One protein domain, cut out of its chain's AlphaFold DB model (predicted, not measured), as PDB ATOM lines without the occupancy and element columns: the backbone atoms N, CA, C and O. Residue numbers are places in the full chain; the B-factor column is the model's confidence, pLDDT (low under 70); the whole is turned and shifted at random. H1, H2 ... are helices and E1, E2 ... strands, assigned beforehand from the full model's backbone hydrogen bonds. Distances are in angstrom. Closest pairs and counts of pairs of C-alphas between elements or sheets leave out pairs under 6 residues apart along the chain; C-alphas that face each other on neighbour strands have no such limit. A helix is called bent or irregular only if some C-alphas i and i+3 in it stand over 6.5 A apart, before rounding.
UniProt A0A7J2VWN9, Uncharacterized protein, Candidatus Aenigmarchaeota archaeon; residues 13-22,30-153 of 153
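Overview. This is residues 13 to 22 and 30 to 153 of the 153 residues of an uncharacterized protein of Candidatus Aenigmarchaeota archaeon (UniProt A0A7J2VWN9). One long sheet of ten strands curls like part of a barrel round a helical hairpin, with H2 in its middle and H1 beside it. The barrel is not closed: the edge strands E7 and E8 stay apart, and residues 98 to 101 link them across the opening. The printed part has 134 residues, with ten named strands, E1 to E10, followed by H1 and H2. The sheet's order is E7 E2 E3 E4 E5 E6 E1 E10 E9 E8, mixed, and the class is mixed, helices and strands. The whole is compact, with a radius of gyration of the C-alphas of 14.2 A, and spans 38 by 35 by 30 A.

Arrangement. E1, residues 13 to 20, pairs with two strands, staggered: over 13 to 18 with E10, residues 119 to 126, parallel, with N 16 and O 123 2.9 A apart, and over 18 to 20 with E6, residues 76 to 82, parallel, with N 78 and O 19 2.8 A apart. E2, residues 33 to 39, E3, 42 to 49, E4, 56 to 61, and E5, 64 to 70, form with E6 a meander, each strand the antiparallel neighbour of the one before; N 35 and O 46, 2.7 A, and N 59 and O 66, 2.8 A, are within hydrogen-bond range. E7, residues 94 to 97, is parallel to E2, with N 36 and O 94 2.8 A apart. E8, residues 102 to 105, E9, 109 to 113, and E10 form a second meander, with N 104 and O 111 2.9 A apart. H1, residues 129 to 136, and H2, residues 141 to 152, are on one face of the strongly twisted sheet, as two layers, and the sheet curls round both. The closest C-alphas of H2 and E9 are those of Cys 149 and Cys 112, 6.2 A. H2 touches H1 with residues 141 to 145 alone, the closest C-alphas being those of Glu 141 and Ala 133, 5.0 A; this helical hairpin has a shallow tilt of 23 degrees, opposite ways. Every O i to N i+4 pair is within hydrogen-bond range in H1, and 7 of 8 in H2.

Along the chain. E1 begins at C-alpha 13, (20.600, 22.626, -27.630), and is 22.9 A long; E3 is 23.0 A and E10 22.7 A. H2, 15.1 A, ends at C-alpha 152, (30.229, 30.234, -33.542), and is only just irregular: C-alphas 149 and 152 are 6.54 A apart.

Size, cuts and confidence. The C-alphas farthest apart, of Gly 85 and Gly 117, are 41.2 A apart. Residues 23 to 29 are not printed, with 23.1 A between C-alphas 22 and 30. The link E6 to E7 is long. Residue 115 is under pLDDT 70.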
ATOM      1  N   GLU A  13      19.718  23.659 -27.076       93.88
ATOM      2  CA  GLU A  13      20.600  22.626 -27.630       93.88
ATOM      3  C   GLU A  13      20.869  22.913 -29.110       93.88
ATOM      4  O   GLU A  13      19.939  23.108 -29.894       93.88
ATOM      5  N   VAL A  14      22.143  22.901 -29.500       95.12
ATOM      6  CA  VAL A  14      22.594  23.074 -30.884       95.12
ATOM      7  C   VAL A  14      23.575  21.976 -31.272       95.12
ATOM      8  O   VAL A  14      24.381  21.517 -30.464       95.12
ATOM      9  N   ARG A  15      23.519  21.550 -32.536       96.81
ATOM     10  CA  ARG A  15      24.450  20.567 -33.107       96.81
ATOM     11  C   ARG A  15      25.306  21.226 -34.172       96.81
ATOM     12  O   ARG A  15      24.779  21.919 -35.043       96.81
ATOM     13  N   LYS A  16      26.612  20.989 -34.119       97.50
ATOM     14  CA  LYS A  16      27.594  21.537 -35.053       97.50
ATOM     15  C   LYS A  16      28.515  20.432 -35.530       97.50
ATOM     16  O   LYS A  16      29.075  19.704 -34.718       97.50
ATOM     17  N   LYS A  17      28.715  20.344 -36.844       98.00
ATOM     18  CA  LYS A  17      29.811  19.542 -37.391       98.00
ATOM     19  C   LYS A  17      31.098  20.344 -37.337       98.00
ATOM     20  O   LYS A  17      31.071  21.547 -37.599       98.00
ATOM     21  N   VAL A  18      32.196  19.674 -37.032       97.94
ATOM     22  CA  VAL A  18      33.527  20.255 -36.902       97.94
ATOM     23  C   VAL A  18      34.451  19.592 -37.914       97.94
ATOM     24  O   VAL A  18      34.580  18.366 -37.947       97.94
ATOM     25  N   PHE A  19      35.098  20.400 -38.749       97.69
ATOM     26  CA  PHE A  19      36.014  19.928 -39.784       97.69
ATOM     27  C   PHE A  19      37.386  20.576 -39.633       97.69
ATOM     28  O   PHE A  19      37.489  21.795 -39.526       97.69
ATOM     29  N   LEU A  20      38.445  19.771 -39.719       96.25
ATOM     30  CA  LEU A  20      39.805  20.269 -39.893       96.25
ATOM     31  C   LEU A  20      40.080  20.508 -41.385       96.25
ATOM     32  O   LEU A  20      39.951  19.597 -42.203       96.25
ATOM     33  N   MET A  21      40.489  21.723 -41.739       93.44
ATOM     34  CA  MET A  21      40.781  22.146 -43.106       93.44
ATOM     35  C   MET A  21      42.263  22.467 -43.277       93.44
ATOM     36  O   MET A  21      42.711  23.558 -42.939       93.44
ATOM     37  N   LEU A  22      43.016  21.557 -43.888       89.00
ATOM     38  CA  LEU A  22      44.424  21.773 -44.218       89.00
ATOM     39  C   LEU A  22      44.548  22.717 -45.428       89.00
ATOM     40  O   LEU A  22      44.332  22.308 -46.567       89.00
ATOM     41  N   LYS A  30      47.403  43.196 -40.254       86.75
ATOM     42  CA  LYS A  30      46.591  44.420 -40.407       86.75
ATOM     43  C   LYS A  30      45.081  44.179 -40.582       86.75
ATOM     44  O   LYS A  30      44.299  45.096 -40.373       86.75
ATOM     45  N   ASP A  31      44.682  42.979 -41.005       90.19
ATOM     46  CA  ASP A  31      43.272  42.604 -41.180       90.19
ATOM     47  C   ASP A  31      42.668  42.027 -39.887       90.19
ATOM     48  O   ASP A  31      41.500  41.633 -39.881       90.19
ATOM     49  N   LEU A  32      43.477  41.880 -38.833       94.12
ATOM     50  CA  LEU A  32      43.065  41.324 -37.555       94.12
ATOM     51  C   LEU A  32      42.762  42.440 -36.564       94.12
ATOM     52  O   LEU A  32      43.543  43.376 -36.391       94.12
ATOM     53  N   GLU A  33      41.636  42.305 -35.888       95.62
ATOM     54  CA  GLU A  33      41.236  43.155 -34.779       95.62
ATOM     55  C   GLU A  33      41.399  42.369 -33.470       95.62
ATOM     56  O   GLU A  33      40.955  41.218 -33.394       95.62
ATOM     57  N   PRO A  34      42.046  42.935 -32.443       96.38
ATOM     58  CA  PRO A  34      42.162  42.277 -31.150       96.38
ATOM     59  C   PRO A  34      40.840  42.324 -30.368       96.38
ATOM     60  O   PRO A  34      40.231  43.376 -30.195       96.38
ATOM     61  N   ILE A  35      40.429  41.176 -29.839       97.56
ATOM     62  CA  ILE A  35      39.382  41.013 -28.832       97.56
ATOM     63  C   ILE A  35      40.071  40.635 -27.522       97.56
ATOM     64  O   ILE A  35      40.685  39.573 -27.406       97.56
ATOM     65  N   ILE A  36      39.953  41.500 -26.523       97.56
ATOM     66  CA  ILE A  36      40.456  41.270 -25.172       97.56
ATOM     67  C   ILE A  36      39.326  40.667 -24.339       97.56
ATOM     68  O   ILE A  36      38.349  41.346 -24.021       97.56
ATOM     69  N   LEU A  37      39.452  39.389 -23.993       97.62
ATOM     70  CA  LEU A  37      38.515  38.698 -23.110       97.62
ATOM     71  C   LEU A  37      39.040  38.765 -21.679       97.62
ATOM     72  O   LEU A  37      40.127  38.262 -21.394       97.62
ATOM     73  N   VAL A  38      38.270  39.384 -20.790       97.31
ATOM     74  CA  VAL A  38      38.617  39.537 -19.372       97.31
ATOM     75  C   VAL A  38      37.803  38.540 -18.554       97.31
ATOM     76  O   VAL A  38      36.575  38.593 -18.562       97.31
ATOM     77  N   ASP A  39      38.492  37.633 -17.868       95.19
ATOM     78  CA  ASP A  39      37.937  36.646 -16.940       95.19
ATOM     79  C   ASP A  39      38.552  36.866 -15.556       95.19
ATOM     80  O   ASP A  39      39.601  36.312 -15.214       95.19
ATOM     81  N   ASN A  40      37.906  37.715 -14.762       92.44
ATOM     82  CA  ASN A  40      38.399  38.181 -13.477       92.44
ATOM     83  C   ASN A  40      39.801  38.808 -13.625       92.44
ATOM     84  O   ASN A  40      39.948  39.884 -14.199       92.44
ATOM     85  N   GLU A  41      40.839  38.138 -13.120       92.62
ATOM     86  CA  GLU A  41      42.235  38.588 -13.212       92.62
ATOM     87  C   GLU A  41      42.956  38.065 -14.465       92.62
ATOM     88  O   GLU A  41      44.080  38.477 -14.755       92.62
ATOM     89  N   LYS A  42      42.332  37.153 -15.222       95.12
ATOM     90  CA  LYS A  42      42.902  36.583 -16.445       95.12
ATOM     91  C   LYS A  42      42.486  37.392 -17.665       95.12
ATOM     92  O   LYS A  42      41.339  37.814 -17.797       95.12
ATOM     93  N   ILE A  43      43.430  37.565 -18.583       96.31
ATOM     94  CA  ILE A  43      43.219  38.257 -19.852       96.31
ATOM     95  C   ILE A  43      43.623  37.318 -20.980       96.31
ATOM     96  O   ILE A  43      44.753  36.833 -21.008       96.31
ATOM     97  N   TYR A  44      42.718  37.113 -21.931       97.12
ATOM     98  CA  TYR A  44      42.988  36.391 -23.169       97.12
ATOM     99  C   TYR A  44      42.920  37.363 -24.346       97.12
ATOM    100  O   TYR A  44      42.015  38.195 -24.417       97.12
ATOM    101  N   THR A  45      43.857  37.246 -25.285       95.81
ATOM    102  CA  THR A  45      43.826  38.014 -26.536       95.81
ATOM    103  C   THR A  45      43.431  37.085 -27.675       95.81
ATOM    104  O   THR A  45      44.191  36.203 -28.063       95.81
ATOM    105  N   VAL A  46      42.238  37.289 -28.223       97.19
ATOM    106  CA  VAL A  46      41.744  36.583 -29.409       97.19
ATOM    107  C   VAL A  46      41.783  37.557 -30.572       97.19
ATOM    108  O   VAL A  46      41.337  38.686 -30.437       97.19
ATOM    109  N   MET A  47      42.281  37.145 -31.729       96.50
ATOM    110  CA  MET A  47      42.227  37.996 -32.916       96.50
ATOM    111  C   MET A  47      41.012  37.635 -33.762       96.50
ATOM    112  O   MET A  47      40.727  36.458 -33.969       96.50
ATOM    113  N   VAL A  48      40.315  38.632 -34.298       96.75
ATOM    114  CA  VAL A  48      39.209  38.428 -35.233       96.75
ATOM    115  C   VAL A  48      39.530  39.040 -36.586       96.75
ATOM    116  O   VAL A  48      39.943  40.189 -36.691       96.75
ATOM    117  N   LYS A  49      39.305  38.274 -37.651       95.25
ATOM    118  CA  LYS A  49      39.202  38.811 -39.006       95.25
ATOM    119  C   LYS A  49      37.729  38.944 -39.348       95.25
ATOM    120  O   LYS A  49      37.073  37.933 -39.612       95.25
ATOM    121  N   LYS A  50      37.223  40.177 -39.376       92.81
ATOM    122  CA  LYS A  50      35.844  40.438 -39.796       92.81
ATOM    123  C   LYS A  50      35.679  40.108 -41.271       92.81
ATOM    124  O   LYS A  50      36.413  40.614 -42.125       92.81
ATOM    125  N   LYS A  51      34.727  39.238 -41.596       88.69
ATOM    126  CA  LYS A  51      34.449  38.868 -42.987       88.69
ATOM    127  C   LYS A  51      32.971  38.587 -43.159       88.69
ATOM    128  O   LYS A  51      32.407  37.744 -42.485       88.69
ATOM    129  N   TYR A  52      32.340  39.230 -44.135       82.06
ATOM    130  CA  TYR A  52      30.960  38.889 -44.458       82.06
ATOM    131  C   TYR A  52      30.896  37.517 -45.167       82.06
ATOM    132  O   TYR A  52      31.641  37.305 -46.133       82.06
ATOM    133  N   PRO A  53      30.018  36.581 -44.758       85.56
ATOM    134  CA  PRO A  53      29.030  36.688 -43.676       85.56
ATOM    135  C   PRO A  53      29.469  36.091 -42.322       85.56
ATOM    136  O   PRO A  53      28.672  36.114 -41.389       85.56
ATOM    137  N   TYR A  54      30.679  35.534 -42.208       91.06
ATOM    138  CA  TYR A  54      31.170  34.904 -40.977       91.06
ATOM    139  C   TYR A  54      32.563  35.395 -40.602       91.06
ATOM    140  O   TYR A  54      33.505  35.299 -41.399       91.06
ATOM    141  N   ASP A  55      32.688  35.829 -39.357       95.81
ATOM    142  CA  ASP A  55      33.961  36.195 -38.759       95.81
ATOM    143  C   ASP A  55      34.854  34.968 -38.551       95.81
ATOM    144  O   ASP A  55      34.388  33.831 -38.413       95.81
ATOM    145  N   MET A  56      36.161  35.213 -38.550       96.81
ATOM    146  CA  MET A  56      37.177  34.198 -38.287       96.81
ATOM    147  C   MET A  56      37.931  34.561 -37.020       96.81
ATOM    148  O   MET A  56      38.472  35.663 -36.932       96.81
ATOM    149  N   TYR A  57      38.003  33.630 -36.080       97.94
ATOM    150  CA  TYR A  57      38.667  33.810 -34.795       97.94
ATOM    151  C   TYR A  57      39.998  33.075 -34.791       97.94
ATOM    152  O   TYR A  57      40.071  31.935 -35.247       97.94
ATOM    153  N   TYR A  58      41.034  33.727 -34.279       96.88
ATOM    154  CA  TYR A  58      42.388  33.208 -34.195       96.88
ATOM    155  C   TYR A  58      42.854  33.244 -32.741       96.88
ATOM    156  O   TYR A  58      42.776  34.279 -32.075       96.88
ATOM    157  N   PHE A  59      43.379  32.117 -32.280       96.69
ATOM    158  CA  PHE A  59      43.932  31.921 -30.947       96.69
ATOM    159  C   PHE A  59      45.420  31.655 -31.114       96.69
ATOM    160  O   PHE A  59      45.803  30.597 -31.615       96.69
ATOM    161  N   PHE A  60      46.250  32.636 -30.768       94.31
ATOM    162  CA  PHE A  60      47.700  32.524 -30.867       94.31
ATOM    163  C   PHE A  60      48.255  32.075 -29.523       94.31
ATOM    164  O   PHE A  60      48.080  32.758 -28.523       94.31
ATOM    165  N   GLU A  61      48.958  30.948 -29.507       93.00
ATOM    166  CA  GLU A  61      49.596  30.435 -28.301       93.00
ATOM    167  C   GLU A  61      51.033  30.036 -28.626       93.00
ATOM    168  O   GLU A  61      51.283  29.118 -29.412       93.00
ATOM    169  N   ASN A  62      52.005  30.718 -28.021       88.62
ATOM    170  CA  ASN A  62      53.424  30.505 -28.305       88.62
ATOM    171  C   ASN A  62      53.734  30.631 -29.818       88.62
ATOM    172  O   ASN A  62      53.516  31.676 -30.424       88.62
ATOM    173  N   LYS A  63      54.262  29.566 -30.443       90.25
ATOM    174  CA  LYS A  63      54.599  29.498 -31.881       90.25
ATOM    175  C   LYS A  63      53.569  28.721 -32.704       90.25
ATOM    176  O   LYS A  63      53.909  28.138 -33.732       90.25
ATOM    177  N   LYS A  64      52.319  28.666 -32.252       93.31
ATOM    178  CA  LYS A  64      51.213  28.013 -32.960       93.31
ATOM    179  C   LYS A  64      49.957  28.860 -32.865       93.31
ATOM    180  O   LYS A  64      49.856  29.766 -32.041       93.31
ATOM    181  N   TYR A  65      49.003  28.555 -33.725       95.31
ATOM    182  CA  TYR A  65      47.694  29.171 -33.669       95.31
ATOM    183  C   TYR A  65      46.602  28.222 -34.135       95.31
ATOM    184  O   TYR A  65      46.840  27.302 -34.924       95.31
ATOM    185  N   LEU A  66      45.401  28.484 -33.635       96.50
ATOM    186  CA  LEU A  66      44.154  27.885 -34.077       96.50
ATOM    187  C   LEU A  66      43.314  28.971 -34.733       96.50
ATOM    188  O   LEU A  66      43.114  30.033 -34.157       96.50
ATOM    189  N   LYS A  67      42.779  28.685 -35.911       96.62
ATOM    190  CA  LYS A  67      41.763  29.479 -36.586       96.62
ATOM    191  C   LYS A  67      40.448  28.708 -36.587       96.62
ATOM    192  O   LYS A  67      40.425  27.549 -36.996       96.62
ATOM    193  N   ALA A  68      39.360  29.366 -36.196       97.62
ATOM    194  CA  ALA A  68      38.012  28.808 -36.170       97.62
ATOM    195  C   ALA A  68      36.996  29.764 -36.812       97.62
ATOM    196  O   ALA A  68      37.030  30.972 -36.571       97.62
ATOM    197  N   TRP A  69      36.097  29.242 -37.647       97.12
ATOM    198  CA  TRP A  69      35.042  30.031 -38.294       97.12
ATOM    199  C   TRP A  69      33.881  29.155 -38.760       97.12
ATOM    200  O   TRP A  69      34.007  27.934 -38.824       97.12
ATOM    201  N   ASN A  70      32.761  29.777 -39.126       97.31
ATOM    202  CA  ASN A  70      31.614  29.062 -39.682       97.31
ATOM    203  C   ASN A  70      31.667  28.963 -41.215       97.31
ATOM    204  O   ASN A  70      32.027  29.914 -41.913       97.31
ATOM    205  N   ASP A  71      31.258  27.815 -41.756       94.94
ATOM    206  CA  ASP A  71      30.918  27.687 -43.171       94.94
ATOM    207  C   ASP A  71      29.492  28.200 -43.463       94.94
ATOM    208  O   ASP A  71      28.717  28.543 -42.570       94.94
ATOM    209  N   LYS A  72      29.106  28.205 -44.745       93.31
ATOM    210  CA  LYS A  72      27.762  28.630 -45.189       93.31
ATOM    211  C   LYS A  72      26.609  27.777 -44.652       93.31
ATOM    212  O   LYS A  72      25.459  28.190 -44.752       93.31
ATOM    213  N   LYS A  73      26.894  26.576 -44.150       94.69
ATOM    214  CA  LYS A  73      25.918  25.657 -43.555       94.69
ATOM    215  C   LYS A  73      25.908  25.765 -42.025       94.69
ATOM    216  O   LYS A  73      25.168  25.029 -41.383       94.69
ATOM    217  N   GLY A  74      26.710  26.665 -41.453       94.19
ATOM    218  CA  GLY A  74      26.853  26.844 -40.015       94.19
ATOM    219  C   GLY A  74      27.687  25.761 -39.333       94.19
ATOM    220  O   GLY A  74      27.586  25.644 -38.117       94.19
ATOM    221  N   ASN A  75      28.470  24.971 -40.077       97.12
ATOM    222  CA  ASN A  75      29.459  24.056 -39.507       97.12
ATOM    223  C   ASN A  75      30.709  24.826 -39.084       97.12
ATOM    224  O   ASN A  75      31.055  25.828 -39.709       97.12
ATOM    225  N   ILE A  76      31.430  24.301 -38.101       97.81
ATOM    226  CA  ILE A  76      32.684  24.872 -37.626       97.81
ATOM    227  C   ILE A  76      33.827  24.313 -38.474       97.81
ATOM    228  O   ILE A  76      34.015  23.101 -38.590       97.81
ATOM    229  N   LEU A  77      34.596  25.211 -39.073       97.06
ATOM    230  CA  LEU A  77      35.838  24.911 -39.766       97.06
ATOM    231  C   LEU A  77      37.008  25.328 -38.888       97.06
ATOM    232  O   LEU A  77      37.004  26.416 -38.312       97.06
ATOM    233  N   LEU A  78      38.004  24.454 -38.821       96.88
ATOM    234  CA  LEU A  78      39.218  24.647 -38.054       96.88
ATOM    235  C   LEU A  78      40.437  24.570 -38.943       96.88
ATOM    236  O   LEU A  78      40.493  23.809 -39.909       96.88
ATOM    237  N   TYR A  79      41.450  25.318 -38.557       95.62
ATOM    238  CA  TYR A  79      42.784  25.200 -39.096       95.62
ATOM    239  C   TYR A  79      43.788  25.454 -37.983       95.62
ATOM    240  O   TYR A  79      43.639  26.419 -37.243       95.62
ATOM    241  N   TYR A  80      44.798  24.600 -37.864       93.06
ATOM    242  CA  TYR A  80      45.890  24.802 -36.922       93.06
ATOM    243  C   TYR A  80      47.211  24.751 -37.679       93.06
ATOM    244  O   TYR A  80      47.385  23.939 -38.592       93.06
ATOM    245  N   ASN A  81      48.141  25.621 -37.307       93.31
ATOM    246  CA  ASN A  81      49.490  25.595 -37.848       93.31
ATOM    247  C   ASN A  81      50.470  26.249 -36.871       93.31
ATOM    248  O   ASN A  81      50.083  26.911 -35.906       93.31
ATOM    249  N   ASN A  82      51.756  26.075 -37.146       91.50
ATOM    250  CA  ASN A  82      52.794  26.867 -36.520       91.50
ATOM    251  C   ASN A  82      52.736  28.308 -37.040       91.50
ATOM    252  O   ASN A  82      52.455  28.563 -38.213       91.50
ATOM    253  N   TRP A  83      53.040  29.244 -36.153       85.94
ATOM    254  CA  TRP A  83      53.229  30.653 -36.448       85.94
ATOM    255  C   TRP A  83      54.664  31.047 -36.109       85.94
ATOM    256  O   TRP A  83      55.221  30.642 -35.086       85.94
ATOM    257  N   SER A  84      55.268  31.849 -36.977       82.62
ATOM    258  CA  SER A  84      56.596  32.412 -36.765       82.62
ATOM    259  C   SER A  84      56.588  33.885 -37.132       82.62
ATOM    260  O   SER A  84      56.108  34.239 -38.208       82.62
ATOM    261  N   GLY A  85      57.183  34.708 -36.276       81.62
ATOM    262  CA  GLY A  85      57.243  36.155 -36.443       81.62
ATOM    263  C   GLY A  85      56.378  36.884 -35.421       81.62
ATOM    264  O   GLY A  85      55.669  36.271 -34.623       81.62
ATOM    265  N   ASP A  86      56.457  38.205 -35.463       82.31
ATOM    266  CA  ASP A  86      55.700  39.075 -34.574       82.31
ATOM    267  C   ASP A  86      54.361  39.441 -35.216       82.31
ATOM    268  O   ASP A  86      54.286  39.794 -36.398       82.31
ATOM    269  N   LEU A  87      53.287  39.360 -34.430       83.75
ATOM    270  CA  LEU A  87      51.969  39.794 -34.863       83.75
ATOM    271  C   LEU A  87      51.764  41.262 -34.487       83.75
ATOM    272  O   LEU A  87      51.386  41.581 -33.363       83.75
ATOM    273  N   PHE A  88      52.007  42.158 -35.441       83.75
ATOM    274  CA  PHE A  88      51.744  43.585 -35.275       83.75
ATOM    275  C   PHE A  88      50.356  43.940 -35.810       83.75
ATOM    276  O   PHE A  88      50.086  43.807 -37.007       83.75
ATOM    277  N   VAL A  89      49.491  44.419 -34.917       86.62
ATOM    278  CA  VAL A  89      48.164  44.955 -35.241       86.62
ATOM    279  C   VAL A  89      48.093  46.422 -34.833       86.62
ATOM    280  O   VAL A  89      48.702  46.829 -33.848       86.62
ATOM    281  N   ASN A  90      47.367  47.222 -35.610       88.56
ATOM    282  CA  ASN A  90      47.134  48.643 -35.344       88.56
ATOM    283  C   ASN A  90      45.641  48.991 -35.239       88.56
ATOM    284  O   ASN A  90      45.301  50.164 -35.108       88.56
ATOM    285  N   ASN A  91      44.768  47.985 -35.331       91.00
ATOM    286  CA  ASN A  91      43.332  48.157 -35.164       91.00
ATOM    287  C   ASN A  91      42.985  48.314 -33.680       91.00
ATOM    288  O   ASN A  91      43.646  47.726 -32.821       91.00
ATOM    289  N   GLU A  92      41.934  49.083 -33.396       92.56
ATOM    290  CA  GLU A  92      41.406  49.225 -32.039       92.56
ATOM    291  C   GLU A  92      40.896  47.884 -31.508       92.56
ATOM    292  O   GLU A  92      40.288  47.095 -32.235       92.56
ATOM    293  N   GLN A  93      41.137  47.642 -30.222       94.19
ATOM    294  CA  GLN A  93      40.640  46.461 -29.538       94.19
ATOM    295  C   GLN A  93      39.179  46.605 -29.114       94.19
ATOM    296  O   GLN A  93      38.739  47.676 -28.693       94.19
ATOM    297  N   THR A  94      38.459  45.487 -29.097       96.94
ATOM    298  CA  THR A  94      37.237  45.351 -28.298       96.94
ATOM    299  C   THR A  94      37.557  44.658 -26.979       96.94
ATOM    300  O   THR A  94      38.479  43.850 -26.898       96.94
ATOM    301  N   VAL A  95      36.807  44.981 -25.926       97.44
ATOM    302  CA  VAL A  95      36.954  44.347 -24.610       97.44
ATOM    303  C   VAL A  95      35.634  43.683 -24.240       97.44
ATOM    304  O   VAL A  95      34.590  44.336 -24.257       97.44
ATOM    305  N   GLU A  96      35.672  42.397 -23.896       96.31
ATOM    306  CA  GLU A  96      34.506  41.636 -23.444       96.31
ATOM    307  C   GLU A  96      34.785  41.001 -22.077       96.31
ATOM    308  O   GLU A  96      35.754  40.271 -21.890       96.31
ATOM    309  N   HIS A  97      33.910  41.271 -21.108       94.94
ATOM    310  CA  HIS A  97      34.001  40.711 -19.760       94.94
ATOM    311  C   HIS A  97      33.244  39.386 -19.674       94.94
ATOM    312  O   HIS A  97      32.005  39.372 -19.725       94.94
ATOM    313  N   ILE A  98      33.976  38.291 -19.500       94.44
ATOM    314  CA  ILE A  98      33.476  36.915 -19.481       94.44
ATOM    315  C   ILE A  98      33.559  36.271 -18.089       94.44
ATOM    316  O   ILE A  98      33.427  35.065 -17.979       94.44
ATOM    317  N   ASP A  99      33.663  37.057 -17.012       91.25
ATOM    318  CA  ASP A  99      33.856  36.590 -15.613       91.25
ATOM    319  C   ASP A  99      32.789  35.609 -15.091       91.25
ATOM    320  O   ASP A  99      32.944  34.961 -14.060       91.25
ATOM    321  N   LYS A 100      31.640  35.571 -15.763       89.50
ATOM    322  CA  LYS A 100      30.484  34.731 -15.426       89.50
ATOM    323  C   LYS A 100      30.273  33.601 -16.434       89.50
ATOM    324  O   LYS A 100      29.259  32.913 -16.362       89.50
ATOM    325  N   PHE A 101      31.164  33.474 -17.412       93.06
ATOM    326  CA  PHE A 101      31.153  32.362 -18.341       93.06
ATOM    327  C   PHE A 101      31.600  31.117 -17.591       93.06
ATOM    328  O   PHE A 101      32.734  31.028 -17.132       93.06
ATOM    329  N   ASN A 102      30.695  30.154 -17.482       93.31
ATOM    330  CA  ASN A 102      31.016  28.833 -16.975       93.31
ATOM    331  C   ASN A 102      30.809  27.820 -18.089       93.31
ATOM    332  O   ASN A 102      29.906  27.970 -18.920       93.31
ATOM    333  N   TYR A 103      31.631  26.778 -18.093       95.12
ATOM    334  CA  TYR A 103      31.466  25.680 -19.025       95.12
ATOM    335  C   TYR A 103      31.749  24.327 -18.382       95.12
ATOM    336  O   TYR A 103      32.408  24.206 -17.352       95.12
ATOM    337  N   THR A 104      31.237  23.284 -19.020       96.38
ATOM    338  CA  THR A 104      31.621  21.897 -18.774       96.38
ATOM    339  C   THR A 104      31.902  21.248 -20.118       96.38
ATOM    340  O   THR A 104      31.034  21.225 -20.993       96.38
ATOM    341  N   ALA A 105      33.120  20.741 -20.280       95.50
ATOM    342  CA  ALA A 105      33.557  20.037 -21.474       95.50
ATOM    343  C   ALA A 105      33.444  18.520 -21.255       95.50
ATOM    344  O   ALA A 105      34.107  17.949 -20.390       95.50
ATOM    345  N   GLY A 106      32.569  17.874 -22.022       92.06
ATOM    346  CA  GLY A 106      32.526  16.422 -22.190       92.06
ATOM    347  C   GLY A 106      33.261  16.002 -23.463       92.06
ATOM    348  O   GLY A 106      33.838  16.829 -24.157       92.06
ATOM    349  N   SER A 107      33.214  14.717 -23.823       86.19
ATOM    350  CA  SER A 107      33.976  14.225 -24.981       86.19
ATOM    351  C   SER A 107      33.580  14.879 -26.310       86.19
ATOM    352  O   SER A 107      34.426  15.051 -27.164       86.19
ATOM    353  N   HIS A 108      32.298  15.171 -26.534       92.31
ATOM    354  CA  HIS A 108      31.780  15.754 -27.790       92.31
ATOM    355  C   HIS A 108      30.684  16.791 -27.500       92.31
ATOM    356  O   HIS A 108      29.833  17.098 -28.337       92.31
ATOM    357  N   GLU A 109      30.649  17.286 -26.267       95.44
ATOM    358  CA  GLU A 109      29.614  18.183 -25.777       95.44
ATOM    359  C   GLU A 109      30.267  19.303 -24.982       95.44
ATOM    360  O   GLU A 109      31.073  19.045 -24.090       95.44
ATOM    361  N   LEU A 110      29.895  20.538 -25.298       96.44
ATOM    362  CA  LEU A 110      30.254  21.713 -24.524       96.44
ATOM    363  C   LEU A 110      28.975  22.317 -23.953       96.44
ATOM    364  O   LEU A 110      28.098  22.764 -24.696       96.44
ATOM    365  N   VAL A 111      28.864  22.307 -22.630       96.19
ATOM    366  CA  VAL A 111      27.788  22.984 -21.903       96.19
ATOM    367  C   VAL A 111      28.308  24.344 -21.476       96.19
ATOM    368  O   VAL A 111      29.364  24.413 -20.864       96.19
ATOM    369  N   CYS A 112      27.569  25.402 -21.781       94.25
ATOM    370  CA  CYS A 112      27.931  26.792 -21.539       94.25
ATOM    371  C   CYS A 112      26.818  27.488 -20.757       94.25
ATOM    372  O   CYS A 112      25.643  27.312 -21.083       94.25
ATOM    373  N   GLU A 113      27.171  28.329 -19.793       91.12
ATOM    374  CA  GLU A 113      26.216  29.148 -19.043       91.12
ATOM    375  C   GLU A 113      26.628  30.623 -19.086       91.12
ATOM    376  O   GLU A 113      27.793  30.962 -18.856       91.12
ATOM    377  N   ASN A 114      25.674  31.500 -19.431       76.12
ATOM    378  CA  ASN A 114      25.908  32.945 -19.526       76.12
ATOM    379  C   ASN A 114      25.416  33.714 -18.284       76.12
ATOM    380  O   ASN A 114      24.827  33.165 -17.353       76.12
ATOM    381  N   LYS A 115      25.622  35.041 -18.307       68.56
ATOM    382  CA  LYS A 115      25.233  35.988 -17.242       68.56
ATOM    383  C   LYS A 115      23.739  35.988 -16.913       68.56
ATOM    384  O   LYS A 115      23.374  36.425 -15.825       68.56
ATOM    385  N   GLU A 116      22.910  35.553 -17.854       72.56
ATOM    386  CA  GLU A 116      21.449  35.559 -17.772       72.56
ATOM    387  C   GLU A 116      20.904  34.203 -17.286       72.56
ATOM    388  O   GLU A 116      19.693  34.040 -17.151       72.56
ATOM    389  N   GLY A 117      21.791  33.243 -16.983       73.69
ATOM    390  CA  GLY A 117      21.424  31.888 -16.569       73.69
ATOM    391  C   GLY A 117      20.943  31.015 -17.730       73.69
ATOM    392  O   GLY A 117      20.335  29.969 -17.508       73.69
ATOM    393  N   GLU A 118      21.183  31.441 -18.972       83.00
ATOM    394  CA  GLU A 118      20.879  30.642 -20.148       83.00
ATOM    395  C   GLU A 118      21.907  29.523 -20.274       83.00
ATOM    396  O   GLU A 118      23.117  29.767 -20.366       83.00
ATOM    397  N   ARG A 119      21.405  28.288 -20.307       90.69
ATOM    398  CA  ARG A 119      22.223  27.093 -20.474       90.69
ATOM    399  C   ARG A 119      22.200  26.670 -21.936       90.69
ATOM    400  O   ARG A 119      21.163  26.261 -22.457       90.69
ATOM    401  N   LYS A 120      23.353  26.721 -22.594       93.06
ATOM    402  CA  LYS A 120      23.533  26.290 -23.981       93.06
ATOM    403  C   LYS A 120      24.325  24.992 -24.022       93.06
ATOM    404  O   LYS A 120      25.391  24.897 -23.431       93.06
ATOM    405  N   ILE A 121      23.810  23.996 -24.726       95.25
ATOM    406  CA  ILE A 121      24.489  22.726 -24.974       95.25
ATOM    407  C   ILE A 121      24.863  22.678 -26.448       95.25
ATOM    408  O   ILE A 121      23.986  22.722 -27.313       95.25
ATOM    409  N   ILE A 122      26.153  22.561 -26.740       96.50
ATOM    410  CA  ILE A 122      26.667  22.382 -28.093       96.50
ATOM    411  C   ILE A 122      27.159  20.951 -28.236       96.50
ATOM    412  O   ILE A 122      28.125  20.556 -27.588       96.50
ATOM    413  N   LYS A 123      26.533  20.184 -29.125       97.25
ATOM    414  CA  LYS A 123      27.035  18.872 -29.545       97.25
ATOM    415  C   LYS A 123      27.936  19.054 -30.760       97.25
ATOM    416  O   LYS A 123      27.480  19.545 -31.797       97.25
ATOM    417  N   LEU A 124      29.202  18.690 -30.608       97.38
ATOM    418  CA  LEU A 124      30.270  18.873 -31.585       97.38
ATOM    419  C   LEU A 124      30.578  17.523 -32.244       97.38
ATOM    420  O   LEU A 124      31.109  16.613 -31.619       97.38
ATOM    421  N   GLU A 125      30.203  17.378 -33.512       97.12
ATOM    422  CA  GLU A 125      30.351  16.138 -34.278       97.12
ATOM    423  C   GLU A 125      31.532  16.238 -35.253       97.12
ATOM    424  O   GLU A 125      31.573  17.146 -36.082       97.12
ATOM    425  N   GLY A 126      32.452  15.272 -35.241       95.81
ATOM    426  CA  GLY A 126      33.564  15.214 -36.194       95.81
ATOM    427  C   GLY A 126      34.909  15.438 -35.520       95.81
ATOM    428  O   GLY A 126      35.259  14.699 -34.609       95.81
ATOM    429  N   PHE A 127      35.687  16.402 -36.010       96.12
ATOM    430  CA  PHE A 127      37.016  16.670 -35.465       96.12
ATOM    431  C   PHE A 127      36.936  17.170 -34.012       96.12
ATOM    432  O   PHE A 127      36.165  18.085 -33.719       96.12
ATOM    433  N   ASP A 128      37.748  16.597 -33.120       95.56
ATOM    434  CA  ASP A 128      37.687  16.886 -31.684       95.56
ATOM    435  C   ASP A 128      38.396  18.206 -31.335       95.56
ATOM    436  O   ASP A 128      39.606  18.284 -31.110       95.56
ATOM    437  N   ILE A 129      37.612  19.282 -31.328       96.06
ATOM    438  CA  ILE A 129      38.072  20.610 -30.912       96.06
ATOM    439  C   ILE A 129      38.189  20.748 -29.394       96.06
ATOM    440  O   ILE A 129      38.941  21.601 -28.929       96.06
ATOM    441  N   ILE A 130      37.459  19.937 -28.621       96.75
ATOM    442  CA  ILE A 130      37.499  20.005 -27.160       96.75
ATOM    443  C   ILE A 130      38.860  19.505 -26.689       96.75
ATOM    444  O   ILE A 130      39.562  20.220 -25.975       96.75
ATOM    445  N   GLU A 131      39.270  18.327 -27.160       95.69
ATOM    446  CA  GLU A 131      40.586  17.770 -26.863       95.69
ATOM    447  C   GLU A 131      41.705  18.709 -27.336       95.69
ATOM    448  O   GLU A 131      42.676  18.942 -26.617       95.69
ATOM    449  N   MET A 132      41.554  19.312 -28.520       94.69
ATOM    450  CA  MET A 132      42.511  20.295 -29.031       94.69
ATOM    451  C   MET A 132      42.615  21.533 -28.130       94.69
ATOM    452  O   MET A 132      43.729  21.976 -27.855       94.69
ATOM    453  N   ALA A 133      41.497  22.095 -27.668       96.94
ATOM    454  CA  ALA A 133      41.507  23.258 -26.785       96.94
ATOM    455  C   ALA A 133      42.202  22.939 -25.453       96.94
ATOM    456  O   ALA A 133      43.127  23.649 -25.073       96.94
ATOM    457  N   ILE A 134      41.834  21.827 -24.809       96.31
ATOM    458  CA  ILE A 134      42.362  21.429 -23.494       96.31
ATOM    459  C   ILE A 134      43.846  21.050 -23.574       96.31
ATOM    460  O   ILE A 134      44.656  21.488 -22.761       96.31
ATOM    461  N   ASN A 135      44.227  20.232 -24.560       95.12
ATOM    462  CA  ASN A 135      45.563  19.630 -24.593       95.12
ATOM    463  C   ASN A 135      46.574  20.435 -25.413       95.12
ATOM    464  O   ASN A 135      47.778  20.303 -25.199       95.12
ATOM    465  N   GLN A 136      46.113  21.211 -26.398       95.00
ATOM    466  CA  GLN A 136      46.988  21.925 -27.332       95.00
ATOM    467  C   GLN A 136      46.873  23.443 -27.232       95.00
ATOM    468  O   GLN A 136      47.760  24.106 -27.752       95.00
ATOM    469  N   PHE A 137      45.841  24.001 -26.609       96.38
ATOM    470  CA  PHE A 137      45.683  25.448 -26.455       96.38
ATOM    471  C   PHE A 137      45.240  25.794 -25.031       96.38
ATOM    472  O   PHE A 137      44.321  26.586 -24.830       96.38
ATOM    473  N   SER A 138      45.865  25.161 -24.034       95.44
ATOM    474  CA  SER A 138      45.439  25.224 -22.631       95.44
ATOM    475  C   SER A 138      45.450  26.646 -22.063       95.44
ATOM    476  O   SER A 138      44.658  26.962 -21.179       95.44
ATOM    477  N   GLU A 139      46.322  27.530 -22.564       95.25
ATOM    478  CA  GLU A 139      46.345  28.937 -22.130       95.25
ATOM    479  C   GLU A 139      45.161  29.729 -22.700       95.25
ATOM    480  O   GLU A 139      44.772  30.747 -22.134       95.25
ATOM    481  N   HIS A 140      44.562  29.247 -23.791       95.94
ATOM    482  CA  HIS A 140      43.414  29.851 -24.467       95.94
ATOM    483  C   HIS A 140      42.136  29.010 -24.378       95.94
ATOM    484  O   HIS A 140      41.147  29.366 -25.015       95.94
ATOM    485  N   GLU A 141      42.107  27.935 -23.587       96.56
ATOM    486  CA  GLU A 141      40.975  26.999 -23.509       96.56
ATOM    487  C   GLU A 141      39.651  27.727 -23.228       96.56
ATOM    488  O   GLU A 141      38.686  27.604 -23.985       96.56
ATOM    489  N   VAL A 142      39.633  28.568 -22.187       96.75
ATOM    490  CA  VAL A 142      38.454  29.356 -21.788       96.75
ATOM    491  C   VAL A 142      37.993  30.272 -22.923       96.75
ATOM    492  O   VAL A 142      36.801  30.348 -23.222       96.75
ATOM    493  N   ALA A 143      38.935  30.940 -23.592       97.50
ATOM    494  CA  ALA A 143      38.643  31.818 -24.718       97.50
ATOM    495  C   ALA A 143      38.078  31.040 -25.916       97.50
ATOM    496  O   ALA A 143      37.092  31.469 -26.516       97.50
ATOM    497  N   ILE A 144      38.659  29.884 -26.247       98.12
ATOM    498  CA  ILE A 144      38.185  29.014 -27.328       98.12
ATOM    499  C   ILE A 144      36.749  28.585 -27.047       98.12
ATOM    500  O   ILE A 144      35.876  28.771 -27.896       98.12
ATOM    501  N   PHE A 145      36.473  28.077 -25.848       97.69
ATOM    502  CA  PHE A 145      35.131  27.640 -25.478       97.69
ATOM    503  C   PHE A 145      34.127  28.785 -25.469       97.69
ATOM    504  O   PHE A 145      33.042  28.627 -26.024       97.69
ATOM    505  N   TYR A 146      34.495  29.962 -24.966       96.75
ATOM    506  CA  TYR A 146      33.641  31.146 -25.044       96.75
ATOM    507  C   TYR A 146      33.249  31.484 -26.494       96.75
ATOM    508  O   TYR A 146      32.065  31.662 -26.805       96.75
ATOM    509  N   ILE A 147      34.228  31.513 -27.406       97.62
ATOM    510  CA  ILE A 147      33.994  31.782 -28.831       97.62
ATOM    511  C   ILE A 147      33.102  30.703 -29.459       97.62
ATOM    512  O   ILE A 147      32.171  31.033 -30.200       97.62
ATOM    513  N   LEU A 148      33.309  29.424 -29.132       96.88
ATOM    514  CA  LEU A 148      32.431  28.347 -29.599       96.88
ATOM    515  C   LEU A 148      30.994  28.533 -29.100       96.88
ATOM    516  O   LEU A 148      30.064  28.451 -29.900       96.88
ATOM    517  N   CYS A 149      30.805  28.842 -27.817       94.62
ATOM    518  CA  CYS A 149      29.502  28.994 -27.165       94.62
ATOM    519  C   CYS A 149      28.687  30.198 -27.642       94.62
ATOM    520  O   CYS A 149      27.463  30.101 -27.748       94.62
ATOM    521  N   TYR A 150      29.324  31.332 -27.927       93.12
ATOM    522  CA  TYR A 150      28.578  32.583 -28.128       93.12
ATOM    523  C   TYR A 150      28.827  33.272 -29.459       93.12
ATOM    524  O   TYR A 150      28.051  34.149 -29.828       93.12
ATOM    525  N   LYS A 151      29.868  32.883 -30.199       94.69
ATOM    526  CA  LYS A 151      30.181  33.495 -31.496       94.69
ATOM    527  C   LYS A 151      30.005  32.528 -32.666       94.69
ATOM    528  O   LYS A 151      29.594  32.951 -33.741       94.69
ATOM    529  N   LEU A 152      30.289  31.237 -32.469       95.25
ATOM    530  CA  LEU A 152      30.229  30.234 -33.542       95.25
ATOM    531  C   LEU A 152      29.009  29.302 -33.487       95.25
ATOM    532  O   LEU A 152      28.714  28.655 -34.499       95.25
ATOM    533  N   SER A 153      28.284  29.228 -32.366       85.56
ATOM    534  CA  SER A 153      27.162  28.290 -32.196       85.56
ATOM    535  C   SER A 153      25.784  28.840 -32.516       85.56
ATOM    536  O   SER A 153      25.365  29.832 -31.884       85.56
TER     537      SER A 153